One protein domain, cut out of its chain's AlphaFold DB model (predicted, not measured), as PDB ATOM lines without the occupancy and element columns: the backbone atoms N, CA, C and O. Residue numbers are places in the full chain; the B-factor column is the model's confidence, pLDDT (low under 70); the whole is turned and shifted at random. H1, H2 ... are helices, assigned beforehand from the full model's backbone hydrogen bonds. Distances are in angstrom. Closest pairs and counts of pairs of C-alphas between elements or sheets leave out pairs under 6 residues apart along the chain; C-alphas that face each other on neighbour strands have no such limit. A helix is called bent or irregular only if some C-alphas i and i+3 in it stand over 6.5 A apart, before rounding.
ATOM      1  N   ASN A  46     -42.977  17.985  24.552       85.06
ATOM      2  CA  ASN A  46     -43.257  19.270  23.899       85.06
ATOM      3  C   ASN A  46     -43.728  19.137  22.433       85.06
ATOM      4  O   ASN A  46     -44.502  19.978  21.979       85.06
ATOM      5  N   CYS A  47     -43.297  18.090  21.714       85.44
ATOM      6  CA  CYS A  47     -43.765  17.813  20.351       85.44
ATOM      7  C   CYS A  47     -45.223  17.335  20.345       85.44
ATOM      8  O   CYS A  47     -46.039  17.830  19.574       85.44
ATOM      9  N   GLU A  48     -45.561  16.415  21.247       89.25
ATOM     10  CA  GLU A  48     -46.922  15.897  21.416       89.25
ATOM     11  C   GLU A  48     -47.886  17.007  21.874       89.25
ATOM     12  O   GLU A  48     -48.962  17.186  21.305       89.25
ATOM     13  N   ALA A  49     -47.460  17.827  22.839       88.94
ATOM     14  CA  ALA A  49     -48.218  18.966  23.354       88.94
ATOM     15  C   ALA A  49     -48.502  20.047  22.291       88.94
ATOM     16  O   ALA A  49     -49.479  20.780  22.419       88.94
ATOM     17  N   LEU A  50     -47.679  20.141  21.238       93.62
ATOM     18  CA  LEU A  50     -47.947  21.008  20.088       93.62
ATOM     19  C   LEU A  50     -48.971  20.402  19.117       93.62
ATOM     20  O   LEU A  50     -49.752  21.141  18.527       93.62
ATOM     21  N   LEU A  51     -48.962  19.079  18.932       93.12
ATOM     22  CA  LEU A  51     -49.868  18.394  18.005       93.12
ATOM     23  C   LEU A  51     -51.260  18.137  18.610       93.12
ATOM     24  O   LEU A  51     -52.238  18.054  17.870       93.12
ATOM     25  N   ARG A  52     -51.379  18.062  19.944       91.94
ATOM     26  CA  ARG A  52     -52.640  17.762  20.646       91.94
ATOM     27  C   ARG A  52     -53.803  18.739  20.351       91.94
ATOM     28  O   ARG A  52     -54.909  18.244  20.170       91.94
ATOM     29  N   PRO A  53     -53.627  20.069  20.205       94.12
ATOM     30  CA  PRO A  53     -54.718  20.953  19.766       94.12
ATOM     31  C   PRO A  53     -55.252  20.611  18.366       94.12
ATOM     32  O   PRO A  53     -56.458  20.644  18.130       94.12
ATOM     33  N   PHE A  54     -54.366  20.215  17.445       95.75
ATOM     34  CA  PHE A  54     -54.751  19.796  16.094       95.75
ATOM     35  C   PHE A  54     -55.415  18.415  16.069       95.75
ATOM     36  O   PHE A  54     -56.145  18.119  15.129       95.75
ATOM     37  N   LEU A  55     -55.209  17.575  17.090       91.88
ATOM     38  CA  LEU A  55     -55.903  16.293  17.222       91.88
ATOM     39  C   LEU A  55     -57.414  16.483  17.426       91.88
ATOM     40  O   LEU A  55     -58.193  15.778  16.789       91.88
ATOM     41  N   GLU A  56     -57.839  17.455  18.240       88.44
ATOM     42  CA  GLU A  56     -59.269  17.756  18.411       88.44
ATOM     43  C   GLU A  56     -59.901  18.287  17.121       88.44
ATOM     44  O   GLU A  56     -60.960  17.813  16.706       88.44
ATOM     45  N   GLU A  57     -59.214  19.189  16.413       90.44
ATOM     46  CA  GLU A  57     -59.689  19.659  15.110       90.44
ATOM     47  C   GLU A  57     -59.740  18.515  14.072       90.44
ATOM     48  O   GLU A  57     -60.699  18.402  13.304       90.44
ATOM     49  N   TYR A  58     -58.751  17.615  14.081       90.88
ATOM     50  CA  TYR A  58     -58.704  16.456  13.190       90.88
ATOM     51  C   TYR A  58     -59.867  15.494  13.471       90.88
ATOM     52  O   TYR A  58     -60.542  15.079  12.530       90.88
ATOM     53  N   LYS A  59     -60.174  15.195  14.744       86.31
ATOM     54  CA  LYS A  59     -61.340  14.380  15.145       86.31
ATOM     55  C   LYS A  59     -62.650  14.946  14.591       86.31
ATOM     56  O   LYS A  59     -63.423  14.201  13.990       86.31
ATOM     57  N   MET A  60     -62.881  16.257  14.729       85.31
ATOM     58  CA  MET A  60     -64.095  16.925  14.226       85.31
ATOM     59  C   MET A  60     -64.255  16.829  12.697       85.31
ATOM     60  O   MET A  60     -65.369  16.921  12.177       85.31
ATOM     61  N   GLN A  61     -63.153  16.632  11.967       85.00
ATOM     62  CA  GLN A  61     -63.133  16.558  10.505       85.00
ATOM     63  C   GLN A  61     -62.969  15.122   9.969       85.00
ATOM     64  O   GLN A  61     -63.289  14.873   8.807       85.00
ATOM     65  N   ALA A  62     -62.572  14.155  10.806       76.75
ATOM     66  CA  ALA A  62     -62.328  12.755  10.438       76.75
ATOM     67  C   ALA A  62     -63.562  12.011   9.899       76.75
ATOM     68  O   ALA A  62     -63.417  11.072   9.118       76.75
ATOM     69  N   GLY A  63     -64.774  12.451  10.256       66.75
ATOM     70  CA  GLY A  63     -66.027  11.927   9.699       66.75
ATOM     71  C   GLY A  63     -66.405  12.477   8.315       66.75
ATOM     72  O   GLY A  63     -67.415  12.059   7.758       66.75
ATOM     73  N   LYS A  64     -65.647  13.433   7.756       70.31
ATOM     74  CA  LYS A  64     -65.965  14.122   6.493       70.31
ATOM     75  C   LYS A  64     -64.810  13.935   5.504       70.31
ATOM     76  O   LYS A  64     -63.784  14.608   5.607       70.31
ATOM     77  N   HIS A  65     -64.976  13.010   4.553       51.94
ATOM     78  CA  HIS A  65     -63.946  12.646   3.571       51.94
ATOM     79  C   HIS A  65     -63.270  13.879   2.937       51.94
ATOM     80  O   HIS A  65     -63.926  14.848   2.563       51.94
ATOM     81  N   GLY A  66     -61.937  13.845   2.853       61.38
ATOM     82  CA  GLY A  66     -61.103  14.924   2.308       61.38
ATOM     83  C   GLY A  66     -60.801  16.086   3.266       61.38
ATOM     84  O   GLY A  66     -59.734  16.685   3.151       61.38
ATOM     85  N   LYS A  67     -61.659  16.389   4.253       76.25
ATOM     86  CA  LYS A  67     -61.539  17.641   5.033       76.25
ATOM     87  C   LYS A  67     -60.351  17.694   6.002       76.25
ATOM     88  O   LYS A  67     -59.892  18.777   6.326       76.25
ATOM     89  N   CYS A  68     -59.781  16.553   6.389       86.25
ATOM     90  CA  CYS A  68     -58.659  16.493   7.334       86.25
ATOM     91  C   CYS A  68     -57.342  17.128   6.841       86.25
ATOM     92  O   CYS A  68     -56.487  17.437   7.670       86.25
ATOM     93  N   GLN A  69     -57.127  17.283   5.527       88.44
ATOM     94  CA  GLN A  69     -55.823  17.718   5.001       88.44
ATOM     95  C   GLN A  69     -55.433  19.143   5.461       88.44
ATOM     96  O   GLN A  69     -54.347  19.272   6.021       88.44
ATOM     97  N   PRO A  70     -56.312  20.167   5.399       92.75
ATOM     98  CA  PRO A  70     -56.100  21.462   6.057       92.75
ATOM     99  C   PRO A  70     -55.627  21.408   7.521       92.75
ATOM    100  O   PRO A  70     -54.805  22.233   7.925       92.75
ATOM    101  N   VAL A  71     -56.099  20.440   8.317       92.12
ATOM    102  CA  VAL A  71     -55.647  20.262   9.710       92.12
ATOM    103  C   VAL A  71     -54.222  19.716   9.751       92.12
ATOM    104  O   VAL A  71     -53.390  20.232  10.494       92.12
ATOM    105  N   VAL A  72     -53.908  18.716   8.916       92.50
ATOM    106  CA  VAL A  72     -52.545  18.173   8.768       92.50
ATOM    107  C   VAL A  72     -51.574  19.256   8.300       92.50
ATOM    108  O   VAL A  72     -50.460  19.328   8.816       92.50
ATOM    109  N   ASP A  73     -51.984  20.123   7.375       92.25
ATOM    110  CA  ASP A  73     -51.146  21.193   6.830       92.25
ATOM    111  C   ASP A  73     -50.881  22.300   7.865       92.25
ATOM    112  O   ASP A  73     -49.746  22.767   7.989       92.25
ATOM    113  N   ARG A  74     -51.885  22.682   8.672       94.69
ATOM    114  CA  ARG A  74     -51.691  23.610   9.803       94.69
ATOM    115  C   ARG A  74     -50.846  23.001  10.921       94.69
ATOM    116  O   ARG A  74     -49.932  23.669  11.396       94.69
ATOM    117  N   ALA A  75     -51.094  21.744  11.290       93.31
ATOM    118  CA  ALA A  75     -50.292  21.019  12.277       93.31
ATOM    119  C   ALA A  75     -48.827  20.902  11.827       93.31
ATOM    120  O   ALA A  75     -47.914  21.148  12.605       93.31
ATOM    121  N   THR A  76     -48.609  20.597  10.544       92.75
ATOM    122  CA  THR A  76     -47.291  20.569   9.892       92.75
ATOM    123  C   THR A  76     -46.600  21.927   9.961       92.75
ATOM    124  O   THR A  76     -45.427  21.991  10.326       92.75
ATOM    125  N   ARG A  77     -47.307  23.010   9.607       92.38
ATOM    126  CA  ARG A  77     -46.755  24.369   9.627       92.38
ATOM    127  C   ARG A  77     -46.335  24.753  11.045       92.38
ATOM    128  O   ARG A  77     -45.152  24.960  11.272       92.38
ATOM    129  N   ALA A  78     -47.254  24.678  12.008       91.94
ATOM    130  CA  ALA A  78     -46.959  24.955  13.415       91.94
ATOM    131  C   ALA A  78     -45.816  24.082  13.971       91.94
ATOM    132  O   ALA A  78     -45.000  24.569  14.757       91.94
ATOM    133  N   PHE A  79     -45.725  22.813  13.551       92.38
ATOM    134  CA  PHE A  79     -44.624  21.924  13.926       92.38
ATOM    135  C   PHE A  79     -43.271  22.428  13.422       92.38
ATOM    136  O   PHE A  79     -42.337  22.508  14.216       92.38
ATOM    137  N   PHE A  80     -43.150  22.807  12.148       89.12
ATOM    138  CA  PHE A  80     -41.890  23.335  11.619       89.12
ATOM    139  C   PHE A  80     -41.585  24.768  12.075       89.12
ATOM    140  O   PHE A  80     -40.416  25.081  12.272       89.12
ATOM    141  N   ASP A  81     -42.596  25.601  12.329       89.56
ATOM    142  CA  ASP A  81     -42.411  26.952  12.873       89.56
ATOM    143  C   ASP A  81     -41.824  26.907  14.298       89.56
ATOM    144  O   ASP A  81     -40.980  27.727  14.660       89.56
ATOM    145  N   LYS A  82     -42.243  25.929  15.121       89.50
ATOM    146  CA  LYS A  82     -41.737  25.738  16.494       89.50
ATOM    147  C   LYS A  82     -40.484  24.858  16.571       89.50
ATOM    148  O   LYS A  82     -39.691  25.015  17.500       89.50
ATOM    149  N   TYR A  83     -40.312  23.937  15.624       86.12
ATOM    150  CA  TYR A  83     -39.193  22.994  15.550       86.12
ATOM    151  C   TYR A  83     -38.491  23.057  14.181       86.12
ATOM    152  O   TYR A  83     -38.448  22.046  13.471       86.12
ATOM    153  N   PRO A  84     -37.904  24.206  13.789       77.00
ATOM    154  CA  PRO A  84     -37.252  24.350  12.484       77.00
ATOM    155  C   PRO A  84     -36.105  23.347  12.298       77.00
ATOM    156  O   PRO A  84     -35.959  22.777  11.222       77.00
ATOM    157  N   TRP A  85     -35.398  22.992  13.377       67.88
ATOM    158  CA  TRP A  85     -34.339  21.973  13.395       67.88
ATOM    159  C   TRP A  85     -34.809  20.518  13.175       67.88
ATOM    160  O   TRP A  85     -33.982  19.607  13.145       67.88
ATOM    161  N   PHE A  86     -36.117  20.263  13.019       67.81
ATOM    162  CA  PHE A  86     -36.631  18.991  12.479       67.81
ATOM    163  C   PHE A  86     -36.650  18.959  10.937       67.81
ATOM    164  O   PHE A  86     -36.843  17.885  10.352       67.81
ATOM    165  N   LEU A  87     -36.425  20.102  10.280       62.78
ATOM    166  CA  LEU A  87     -35.906  20.182   8.914       62.78
ATOM    167  C   LEU A  87     -34.371  20.098   8.980       62.78
ATOM    168  O   LEU A  87     -33.744  20.613   9.901       62.78
ATOM    169  N   ALA A  88     -33.754  19.438   8.000       54.03
ATOM    170  CA  ALA A  88     -32.343  19.036   8.053       54.03
ATOM    171  C   ALA A  88     -31.311  20.168   7.809       54.03
ATOM    172  O   ALA A  88     -30.158  19.873   7.494       54.03
ATOM    173  N   ASP A  89     -31.723  21.434   7.921       48.38
ATOM    174  CA  ASP A  89     -30.881  22.618   7.699       48.38
ATOM    175  C   ASP A  89     -30.124  23.044   8.979       48.38
ATOM    176  O   ASP A  89     -28.914  23.265   8.934       48.38
ATOM    177  N   ASP A  90     -30.791  23.067  10.141       47.47
ATOM    178  CA  ASP A  90     -30.259  23.661  11.388       47.47
ATOM    179  C   ASP A  90     -29.588  22.661  12.360       47.47
ATOM    180  O   ASP A  90     -29.401  22.954  13.542       47.47
ATOM    181  N   MET A  91     -29.212  21.464  11.895       47.50
ATOM    182  CA  MET A  91     -28.537  20.432  12.705       47.50
ATOM    183  C   MET A  91     -27.024  20.377  12.402       47.50
ATOM    184  O   MET A  91     -26.598  19.608  11.533       47.50
ATOM    185  N   PRO A  92     -26.166  21.144  13.111       40.94
ATOM    186  CA  PRO A  92     -24.727  21.179  12.849       40.94
ATOM    187  C   PRO A  92     -24.026  19.871  13.257       40.94
ATOM    188  O   PRO A  92     -23.550  19.705  14.379       40.94
ATOM    189  N   GLY A  93     -23.905  18.945  12.302       46.50
ATOM    190  CA  GLY A  93     -22.968  17.817  12.364       46.50
ATOM    191  C   GLY A  93     -23.471  16.527  13.021       46.50
ATOM    192  O   GLY A  93     -22.685  15.588  13.145       46.50
ATOM    193  N   GLN A  94     -24.749  16.425  13.406       43.81
ATOM    194  CA  GLN A  94     -25.341  15.155  13.850       43.81
ATOM    195  C   GLN A  94     -26.226  14.526  12.772       43.81
ATOM    196  O   GLN A  94     -27.389  14.881  12.596       43.81
ATOM    197  N   LEU A  95     -25.667  13.520  12.094       45.38
ATOM    198  CA  LEU A  95     -26.379  12.620  11.187       45.38
ATOM    199  C   LEU A  95     -27.300  11.676  11.976       45.38
ATOM    200  O   LEU A  95     -27.006  10.495  12.161       45.38
ATOM    201  N   VAL A  96     -28.437  12.201  12.435       48.16
ATOM    202  CA  VAL A  96     -29.575  11.364  12.821       48.16
ATOM    203  C   VAL A  96     -30.053  10.666  11.551       48.16
ATOM    204  O   VAL A  96     -30.525  11.323  10.627       48.16
ATOM    205  N   GLY A  97     -29.884   9.345  11.482       51.25
ATOM    206  CA  GLY A  97     -30.227   8.559  10.297       51.25
ATOM    207  C   GLY A  97     -31.724   8.617  10.007       51.25
ATOM    208  O   GLY A  97     -32.496   7.854  10.589       51.25
ATOM    209  N   VAL A  98     -32.137   9.521   9.115       53.56
ATOM    210  CA  VAL A  98     -33.536   9.646   8.701       53.56
ATOM    211  C   VAL A  98     -33.916   8.375   7.956       53.56
ATOM    212  O   VAL A  98     -33.380   8.081   6.891       53.56
ATOM    213  N   VAL A  99     -34.830   7.601   8.530       55.62
ATOM    214  CA  VAL A  99     -35.406   6.437   7.857       55.62
ATOM    215  C   VAL A  99     -36.498   6.922   6.904       55.62
ATOM    216  O   VAL A  99     -37.325   7.753   7.290       55.62
ATOM    217  N   ASP A 100     -36.478   6.429   5.668       56.38
ATOM    218  CA  ASP A 100     -37.467   6.759   4.645       56.38
ATOM    219  C   ASP A 100     -38.856   6.156   4.937       56.38
ATOM    220  O   ASP A 100     -39.131   5.573   5.990       56.38
ATOM    221  N   VAL A 101     -39.775   6.318   3.982       48.12
ATOM    222  CA  VAL A 101     -41.158   5.831   4.088       48.12
ATOM    223  C   VAL A 101     -41.243   4.297   4.126       48.12
ATOM    224  O   VAL A 101     -42.262   3.767   4.582       48.12
ATOM    225  N   ASP A 102     -40.199   3.583   3.694       54.25
ATOM    226  CA  ASP A 102     -40.205   2.133   3.521       54.25
ATOM    227  C   ASP A 102     -39.360   1.357   4.541       54.25
ATOM    228  O   ASP A 102     -39.692   0.208   4.846       54.25
ATOM    229  N   GLY A 103     -38.377   2.001   5.169       54.97
ATOM    230  CA  GLY A 103     -37.531   1.433   6.221       54.97
ATOM    231  C   GLY A 103     -36.028   1.561   5.960       54.97
ATOM    232  O   GLY A 103     -35.234   1.067   6.763       54.97
ATOM    233  N   ASN A 104     -35.614   2.209   4.869       64.69
ATOM    234  CA  ASN A 104     -34.204   2.385   4.533       64.69
ATOM    235  C   ASN A 104     -33.642   3.617   5.251       64.69
ATOM    236  O   ASN A 104     -34.254   4.683   5.242       64.69
ATOM    237  N   VAL A 105     -32.450   3.505   5.839       57.34
ATOM    238  CA  VAL A 105     -31.729   4.679   6.352       57.34
ATOM    239  C   VAL A 105     -31.247   5.507   5.159       57.34
ATOM    240  O   VAL A 105     -30.426   5.030   4.373       57.34
ATOM    241  N   LEU A 106     -31.719   6.750   5.039       58.50
ATOM    242  CA  LEU A 106     -31.244   7.725   4.058       58.50
ATOM    243  C   LEU A 106     -29.836   8.189   4.452       58.50
ATOM    244  O   LEU A 106     -29.641   9.237   5.061       58.50
ATOM    245  N   GLY A 107     -28.843   7.363   4.123       48.59
ATOM    246  CA  GLY A 107     -27.426   7.558   4.429       48.59
ATOM    247  C   GLY A 107     -26.747   8.669   3.624       48.59
ATOM    248  O   GLY A 107     -25.642   8.465   3.128       48.59
ATOM    249  N   PHE A 108     -27.386   9.832   3.484       51.12
ATOM    250  CA  PHE A 108     -26.769  11.026   2.918       51.12
ATOM    251  C   PHE A 108     -26.111  11.862   4.015       51.12
ATOM    252  O   PHE A 108     -26.753  12.651   4.703       51.12
ATOM    253  N   SER A 109     -24.790  11.721   4.119       53.09
ATOM    254  CA  SER A 109     -23.933  12.820   4.552       53.09
ATOM    255  C   SER A 109     -23.606  13.649   3.310       53.09
ATOM    256  O   SER A 109     -22.737  13.221   2.550       53.09
ATOM    257  N   PRO A 110     -24.282  14.782   3.039       53.53
ATOM    258  CA  PRO A 110     -23.813  15.689   2.002       53.53
ATOM    259  C   PRO A 110     -22.423  16.197   2.402       53.53
ATOM    260  O   PRO A 110     -22.260  16.786   3.474       53.53
ATOM    261  N   ASP A 111     -21.416  15.960   1.559       58.19
ATOM    262  CA  ASP A 111     -20.127  16.640   1.696       58.19
ATOM    263  C   ASP A 111     -20.377  18.155   1.670       58.19
ATOM    264  O   ASP A 111     -21.220  18.642   0.916       58.19
ATOM    265  N   GLU A 112     -19.662  18.922   2.498       58.44
ATOM    266  CA  GLU A 112     -20.064  20.303   2.822       58.44
ATOM    267  C   GLU A 112     -20.091  21.280   1.634       58.44
ATOM    268  O   GLU A 112     -20.602  22.391   1.767       58.44
ATOM    269  N   GLN A 113     -19.557  20.865   0.485       54.88
ATOM    270  CA  GLN A 113     -19.544  21.606  -0.775       54.88
ATOM    271  C   GLN A 113     -20.869  21.500  -1.559       54.88
ATOM    272  O   GLN A 113     -21.174  22.404  -2.329       54.88
ATOM    273  N   ASP A 114     -21.682  20.459  -1.331       61.50
ATOM    274  CA  ASP A 114     -22.925  20.182  -2.082       61.50
ATOM    275  C   ASP A 114     -24.190  20.796  -1.429       61.50
ATOM    276  O   ASP A 114     -25.304  20.591  -1.913       61.50
ATOM    277  N   LYS A 115     -24.040  21.597  -0.358       62.06
ATOM    278  CA  LYS A 115     -25.145  22.233   0.405       62.06
ATOM    279  C   LYS A 115     -26.041  23.182  -0.417       62.06
ATOM    280  O   LYS A 115     -27.136  23.501   0.029       62.06
ATOM    281  N   ASN A 116     -25.615  23.593  -1.613       63.44
ATOM    282  CA  ASN A 116     -26.405  24.422  -2.538       63.44
ATOM    283  C   ASN A 116     -26.873  23.649  -3.794       63.44
ATOM    284  O   ASN A 116     -27.379  24.260  -4.735       63.44
ATOM    285  N   GLY A 117     -26.665  22.330  -3.860       77.94
ATOM    286  CA  GLY A 117     -27.019  21.511  -5.022       77.94
ATOM    287  C   GLY A 117     -28.477  21.040  -5.020       77.94
ATOM    288  O   GLY A 117     -29.058  20.782  -3.966       77.94
ATOM    289  N   GLU A 118     -29.047  20.814  -6.209       80.94
ATOM    290  CA  GLU A 118     -30.425  20.314  -6.402       80.94
ATOM    291  C   GLU A 118     -30.733  19.042  -5.589       80.94
ATOM    292  O   GLU A 118     -31.848  18.852  -5.110       80.94
ATOM    293  N   LYS A 119     -29.724  18.182  -5.389       76.31
ATOM    294  CA  LYS A 119     -29.823  16.959  -4.575       76.31
ATOM    295  C   LYS A 119     -30.135  17.245  -3.105       76.31
ATOM    296  O   LYS A 119     -30.835  16.453  -2.481       76.31
ATOM    297  N   TYR A 120     -29.623  18.344  -2.549       75.81
ATOM    298  CA  TYR A 120     -29.876  18.714  -1.158       75.81
ATOM    299  C   TYR A 120     -31.312  19.219  -0.990       75.81
ATOM    300  O   TYR A 120     -32.018  18.746  -0.106       75.81
ATOM    301  N   GLU A 121     -31.805  20.062  -1.902       77.94
ATOM    302  CA  GLU A 121     -33.217  20.479  -1.919       77.94
ATOM    303  C   GLU A 121     -34.179  19.307  -2.190       77.94
ATOM    304  O   GLU A 121     -35.230  19.201  -1.550       77.94
ATOM    305  N   ALA A 122     -33.806  18.358  -3.056       81.69
ATOM    306  CA  ALA A 122     -34.553  17.111  -3.230       81.69
ATOM    307  C   ALA A 122     -34.620  16.305  -1.917       81.69
ATOM    308  O   ALA A 122     -35.711  15.918  -1.492       81.69
ATOM    309  N   TYR A 123     -33.489  16.131  -1.223       77.62
ATOM    310  CA  TYR A 123     -33.436  15.468   0.082       77.62
ATOM    311  C   TYR A 123     -34.292  16.190   1.137       77.62
ATOM    312  O   TYR A 123     -35.102  15.545   1.801       77.62
ATOM    313  N   LYS A 124     -34.221  17.527   1.248       78.19
ATOM    314  CA  LYS A 124     -35.108  18.311   2.132       78.19
ATOM    315  C   LYS A 124     -36.582  18.066   1.832       78.19
ATOM    316  O   LYS A 124     -37.380  17.916   2.759       78.19
ATOM    317  N   LYS A 125     -36.956  18.021   0.550       83.50
ATOM    318  CA  LYS A 125     -38.331  17.769   0.103       83.50
ATOM    319  C   LYS A 125     -38.809  16.375   0.522       83.50
ATOM    320  O   LYS A 125     -39.952  16.242   0.958       83.50
ATOM    321  N   GLU A 126     -37.942  15.363   0.474       82.38
ATOM    322  CA  GLU A 126     -38.249  14.017   0.977       82.38
ATOM    323  C   GLU A 126     -38.316  13.947   2.507       82.38
ATOM    324  O   GLU A 126     -39.289  13.408   3.034       82.38
ATOM    325  N   VAL A 127     -37.371  14.557   3.235       79.25
ATOM    326  CA  VAL A 127     -37.413  14.647   4.708       79.25
ATOM    327  C   VAL A 127     -38.696  15.345   5.166       79.25
ATOM    328  O   VAL A 127     -39.421  14.810   6.005       79.25
ATOM    329  N   ARG A 128     -39.048  16.490   4.566       83.06
ATOM    330  CA  ARG A 128     -40.293  17.218   4.863       83.06
ATOM    331  C   ARG A 128     -41.524  16.346   4.593       83.06
ATOM    332  O   ARG A 128     -42.401  16.261   5.447       83.06
ATOM    333  N   LYS A 129     -41.567  15.632   3.460       87.69
ATOM    334  CA  LYS A 129     -42.648  14.688   3.106       87.69
ATOM    335  C   LYS A 129     -42.753  13.510   4.088       87.69
ATOM    336  O   LYS A 129     -43.863  13.102   4.430       87.69
ATOM    337  N   ALA A 130     -41.629  12.986   4.576       84.12
ATOM    338  CA  ALA A 130     -41.597  11.920   5.577       84.12
ATOM    339  C   ALA A 130     -42.103  12.400   6.951       84.12
ATOM    340  O   ALA A 130     -42.893  11.702   7.586       84.12
ATOM    341  N   GLN A 131     -41.715  13.603   7.388       84.62
ATOM    342  CA  GLN A 131     -42.196  14.201   8.641       84.62
ATOM    343  C   GLN A 131     -43.694  14.559   8.570       84.62
ATOM    344  O   GLN A 131     -44.429  14.222   9.495       84.62
ATOM    345  N   ILE A 132     -44.183  15.120   7.452       89.62
ATOM    346  CA  ILE A 132     -45.627  15.323   7.197       89.62
ATOM    347  C   ILE A 132     -46.386  14.004   7.366       89.62
ATOM    348  O   ILE A 132     -47.378  13.938   8.092       89.62
ATOM    349  N   LYS A 133     -45.883  12.924   6.753       89.75
ATOM    350  CA  LYS A 133     -46.499  11.598   6.862       89.75
ATOM    351  C   LYS A 133     -46.476  11.054   8.296       89.75
ATOM    352  O   LYS A 133     -47.421  10.376   8.681       89.75
ATOM    353  N   LYS A 134     -45.461  11.367   9.112       88.50
ATOM    354  CA  LYS A 134     -45.466  11.031  10.549       88.50
ATOM    355  C   LYS A 134     -46.530  11.809  11.320       88.50
ATOM    356  O   LYS A 134     -47.268  11.183  12.071       88.50
ATOM    357  N   ILE A 135     -46.654  13.123  11.114       90.94
ATOM    358  CA  ILE A 135     -47.693  13.949  11.762       90.94
ATOM    359  C   ILE A 135     -49.090  13.439  11.377       90.94
ATOM    360  O   ILE A 135     -49.929  13.211  12.245       90.94
ATOM    361  N   GLN A 136     -49.317  13.166  10.087       92.94
ATOM    362  CA  GLN A 136     -50.559  12.580   9.580       92.94
ATOM    363  C   GLN A 136     -50.849  11.204  10.199       92.94
ATOM    364  O   GLN A 136     -51.958  10.977  10.682       92.94
ATOM    365  N   ASN A 137     -49.858  10.304  10.232       89.06
ATOM    366  CA  ASN A 137     -49.988   8.989  10.864       89.06
ATOM    367  C   ASN A 137     -50.275   9.103  12.368       89.06
ATOM    368  O   ASN A 137     -51.053   8.309  12.877       89.06
ATOM    369  N   TRP A 138     -49.672  10.062  13.080       92.00
ATOM    370  CA  TRP A 138     -49.883  10.261  14.517       92.00
ATOM    371  C   TRP A 138     -51.294  10.783  14.813       92.00
ATOM    372  O   TRP A 138     -51.991  10.197  15.638       92.00
ATOM    373  N   LEU A 139     -51.762  11.799  14.076       91.69
ATOM    374  CA  LEU A 139     -53.137  12.312  14.174       91.69
ATOM    375  C   LEU A 139     -54.165  11.218  13.849       91.69
ATOM    376  O   LEU A 139     -55.143  11.040  14.579       91.69
ATOM    377  N   GLN A 140     -53.920  10.437  12.790       89.38
ATOM    378  CA  GLN A 140     -54.772   9.309  12.414       89.38
ATOM    379  C   GLN A 140     -54.723   8.181  13.457       89.38
ATOM    380  O   GLN A 140     -55.772   7.630  13.788       89.38
ATOM    381  N   TYR A 141     -53.541   7.844  13.989       86.44
ATOM    382  CA  TYR A 141     -53.374   6.825  15.025       86.44
ATOM    383  C   TYR A 141     -54.112   7.226  16.293       86.44
ATOM    384  O   TYR A 141     -54.938   6.450  16.745       86.44
ATOM    385  N   HIS A 142     -53.896   8.432  16.827       83.44
ATOM    386  CA  HIS A 142     -54.596   8.905  18.024       83.44
ATOM    387  C   HIS A 142     -56.110   8.975  17.821       83.44
ATOM    388  O   HIS A 142     -56.858   8.459  18.648       83.44
ATOM    389  N   THR A 143     -56.574   9.495  16.681       85.81
ATOM    390  CA  THR A 143     -58.007   9.504  16.346       85.81
ATOM    391  C   THR A 143     -58.576   8.083  16.307       85.81
ATOM    392  O   THR A 143     -59.630   7.836  16.890       85.81
ATOM    393  N   GLN A 144     -57.881   7.122  15.688       80.69
ATOM    394  CA  GLN A 144     -58.285   5.709  15.692       80.69
ATOM    395  C   GLN A 144     -58.137   5.029  17.056       80.69
ATOM    396  O   GLN A 144     -58.901   4.122  17.351       80.69
ATOM    397  N   HIS A 145     -57.159   5.410  17.871       76.00
ATOM    398  CA  HIS A 145     -56.873   4.814  19.172       76.00
ATOM    399  C   HIS A 145     -57.908   5.257  20.200       76.00
ATOM    400  O   HIS A 145     -58.480   4.427  20.894       76.00
ATOM    401  N   GLU A 146     -58.221   6.549  20.244       72.94
ATOM    402  CA  GLU A 146     -59.236   7.100  21.138       72.94
ATOM    403  C   GLU A 146     -60.642   6.692  20.694       72.94
ATOM    404  O   GLU A 146     -61.422   6.248  21.532       72.94
ATOM    405  N   THR A 147     -60.956   6.692  19.389       66.19
ATOM    406  CA  THR A 147     -62.230   6.104  18.932       66.19
ATOM    407  C   THR A 147     -62.303   4.601  19.195       66.19
ATOM    408  O   THR A 147     -63.366   4.138  19.595       66.19
ATOM    409  N   ARG A 148     -61.204   3.838  19.077       61.66
ATOM    410  CA  ARG A 148     -61.177   2.417  19.474       61.66
ATOM    411  C   ARG A 148     -61.333   2.221  20.975       61.66
ATOM    412  O   ARG A 148     -62.107   1.355  21.348       61.66
ATOM    413  N   HIS A 149     -60.688   2.999  21.842       56.53
ATOM    414  CA  HIS A 149     -60.908   2.875  23.288       56.53
ATOM    415  C   HIS A 149     -62.340   3.274  23.669       56.53
ATOM    416  O   HIS A 149     -62.994   2.533  24.391       56.53
ATOM    417  N   VAL A 150     -62.897   4.349  23.104       53.16
ATOM    418  CA  VAL A 150     -64.310   4.724  23.318       53.16
ATOM    419  C   VAL A 150     -65.288   3.674  22.756       53.16
ATOM    420  O   VAL A 150     -66.386   3.516  23.285       53.16
ATOM    421  N   GLN A 151     -64.911   2.916  21.719       49.50
ATOM    422  CA  GLN A 151     -65.748   1.856  21.132       49.50
ATOM    423  C   GLN A 151     -65.534   0.458  21.746       49.50
ATOM    424  O   GLN A 151     -66.466  -0.336  21.708       49.50
ATOM    425  N   HIS A 152     -64.368   0.160  22.333       45.06
ATOM    426  CA  HIS A 152     -64.017  -1.146  22.922       45.06
ATOM    427  C   HIS A 152     -63.926  -1.145  24.466       45.06
ATOM    428  O   HIS A 152     -63.805  -2.211  25.061       45.06
ATOM    429  N   HIS A 153     -64.002   0.009  25.141       45.03
ATOM    430  CA  HIS A 153     -64.207   0.097  26.602       45.03
ATOM    431  C   HIS A 153     -65.627   0.502  27.002       45.03
ATOM    432  O   HIS A 153     -65.914   0.631  28.188       45.03
ATOM    433  N   ASN A 154     -66.550   0.588  26.044       46.34
ATOM    434  CA  ASN A 154     -67.954   0.356  26.345       46.34
ATOM    435  C   ASN A 154     -68.355  -1.049  25.850       46.34
ATOM    436  O   ASN A 154     -68.941  -1.157  24.773       46.34
TER     437      ASN A 154
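AT A GLANCE: This is residues 46 to 154 of the 921 residues of an uncharacterized protein of Fistulina hepatica ATCC 64428 (UniProt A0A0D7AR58). One long helix, H3, runs along most of the length of the model, and a helical hairpin of H1 and H2 packs crosswise on its middle part. A long loop, residues 83 to 117, folds out from the hairpin and back to the first residue of H3, while residues 148 to 154 at the other end stick out. The printed part has 109 residues with three named helices, H1, H2 and H3 in chain order, and no named strand: the class is all helix. The whole is loose, with a radius of gyration of the C-alphas of 16.6 A and spans of 58 by 27 by 25 A.

IN THESE COORDINATES: H1, residues 46 to 62, begins at C-alpha 46 (-43.257, 19.270, 23.899) and has a kink of 39 degrees near residue 54. It is only just irregular: C-alphas 50 and 53 are 6.8 A apart. H2 holds residues 69 to 82. H3, residues 118 to 152, measures 49.5 A from C-alpha 118 (-30.425, 20.314, -6.402) to C-alpha 152 (-64.017, -1.146, 22.922).

HOW THE PARTS SIT: H1 and H2 form a hairpin and touch at a shallow tilt of 12 degrees, opposite ways; their closest C-alphas, Tyr 58 and Val 71, are 6.0 A apart. H1 touches H3, at residues 135 to 143 of H3 alone, at a steep tilt of 66 degrees, the same way; the closest C-alphas, Leu 55 and Leu 139, are 5.7 A apart. Residues 72 to 76 of H2 touch residues 132 to 139 of H3 at a steep tilt of 63 degrees, opposite ways, with the C-alphas of Val 72 and Gln 136 closest at 6.0 A. In H2 and H3 every O i to N i+4 pair is within hydrogen-bond range; in H1, 9 of 13 are.

THE WHOLE: The C-alphas of Gln 113 and Asn 154, the two farthest apart, are 59.4 A apart. The printed part has no cut. The link from H1 to H2 is short and that from H2 to H3 is long, with 35 residues. Mean pLDDT of the printed part is 73.8; residues under 70 are 63, 65 to 66, 85 to 116 and 147 to 154.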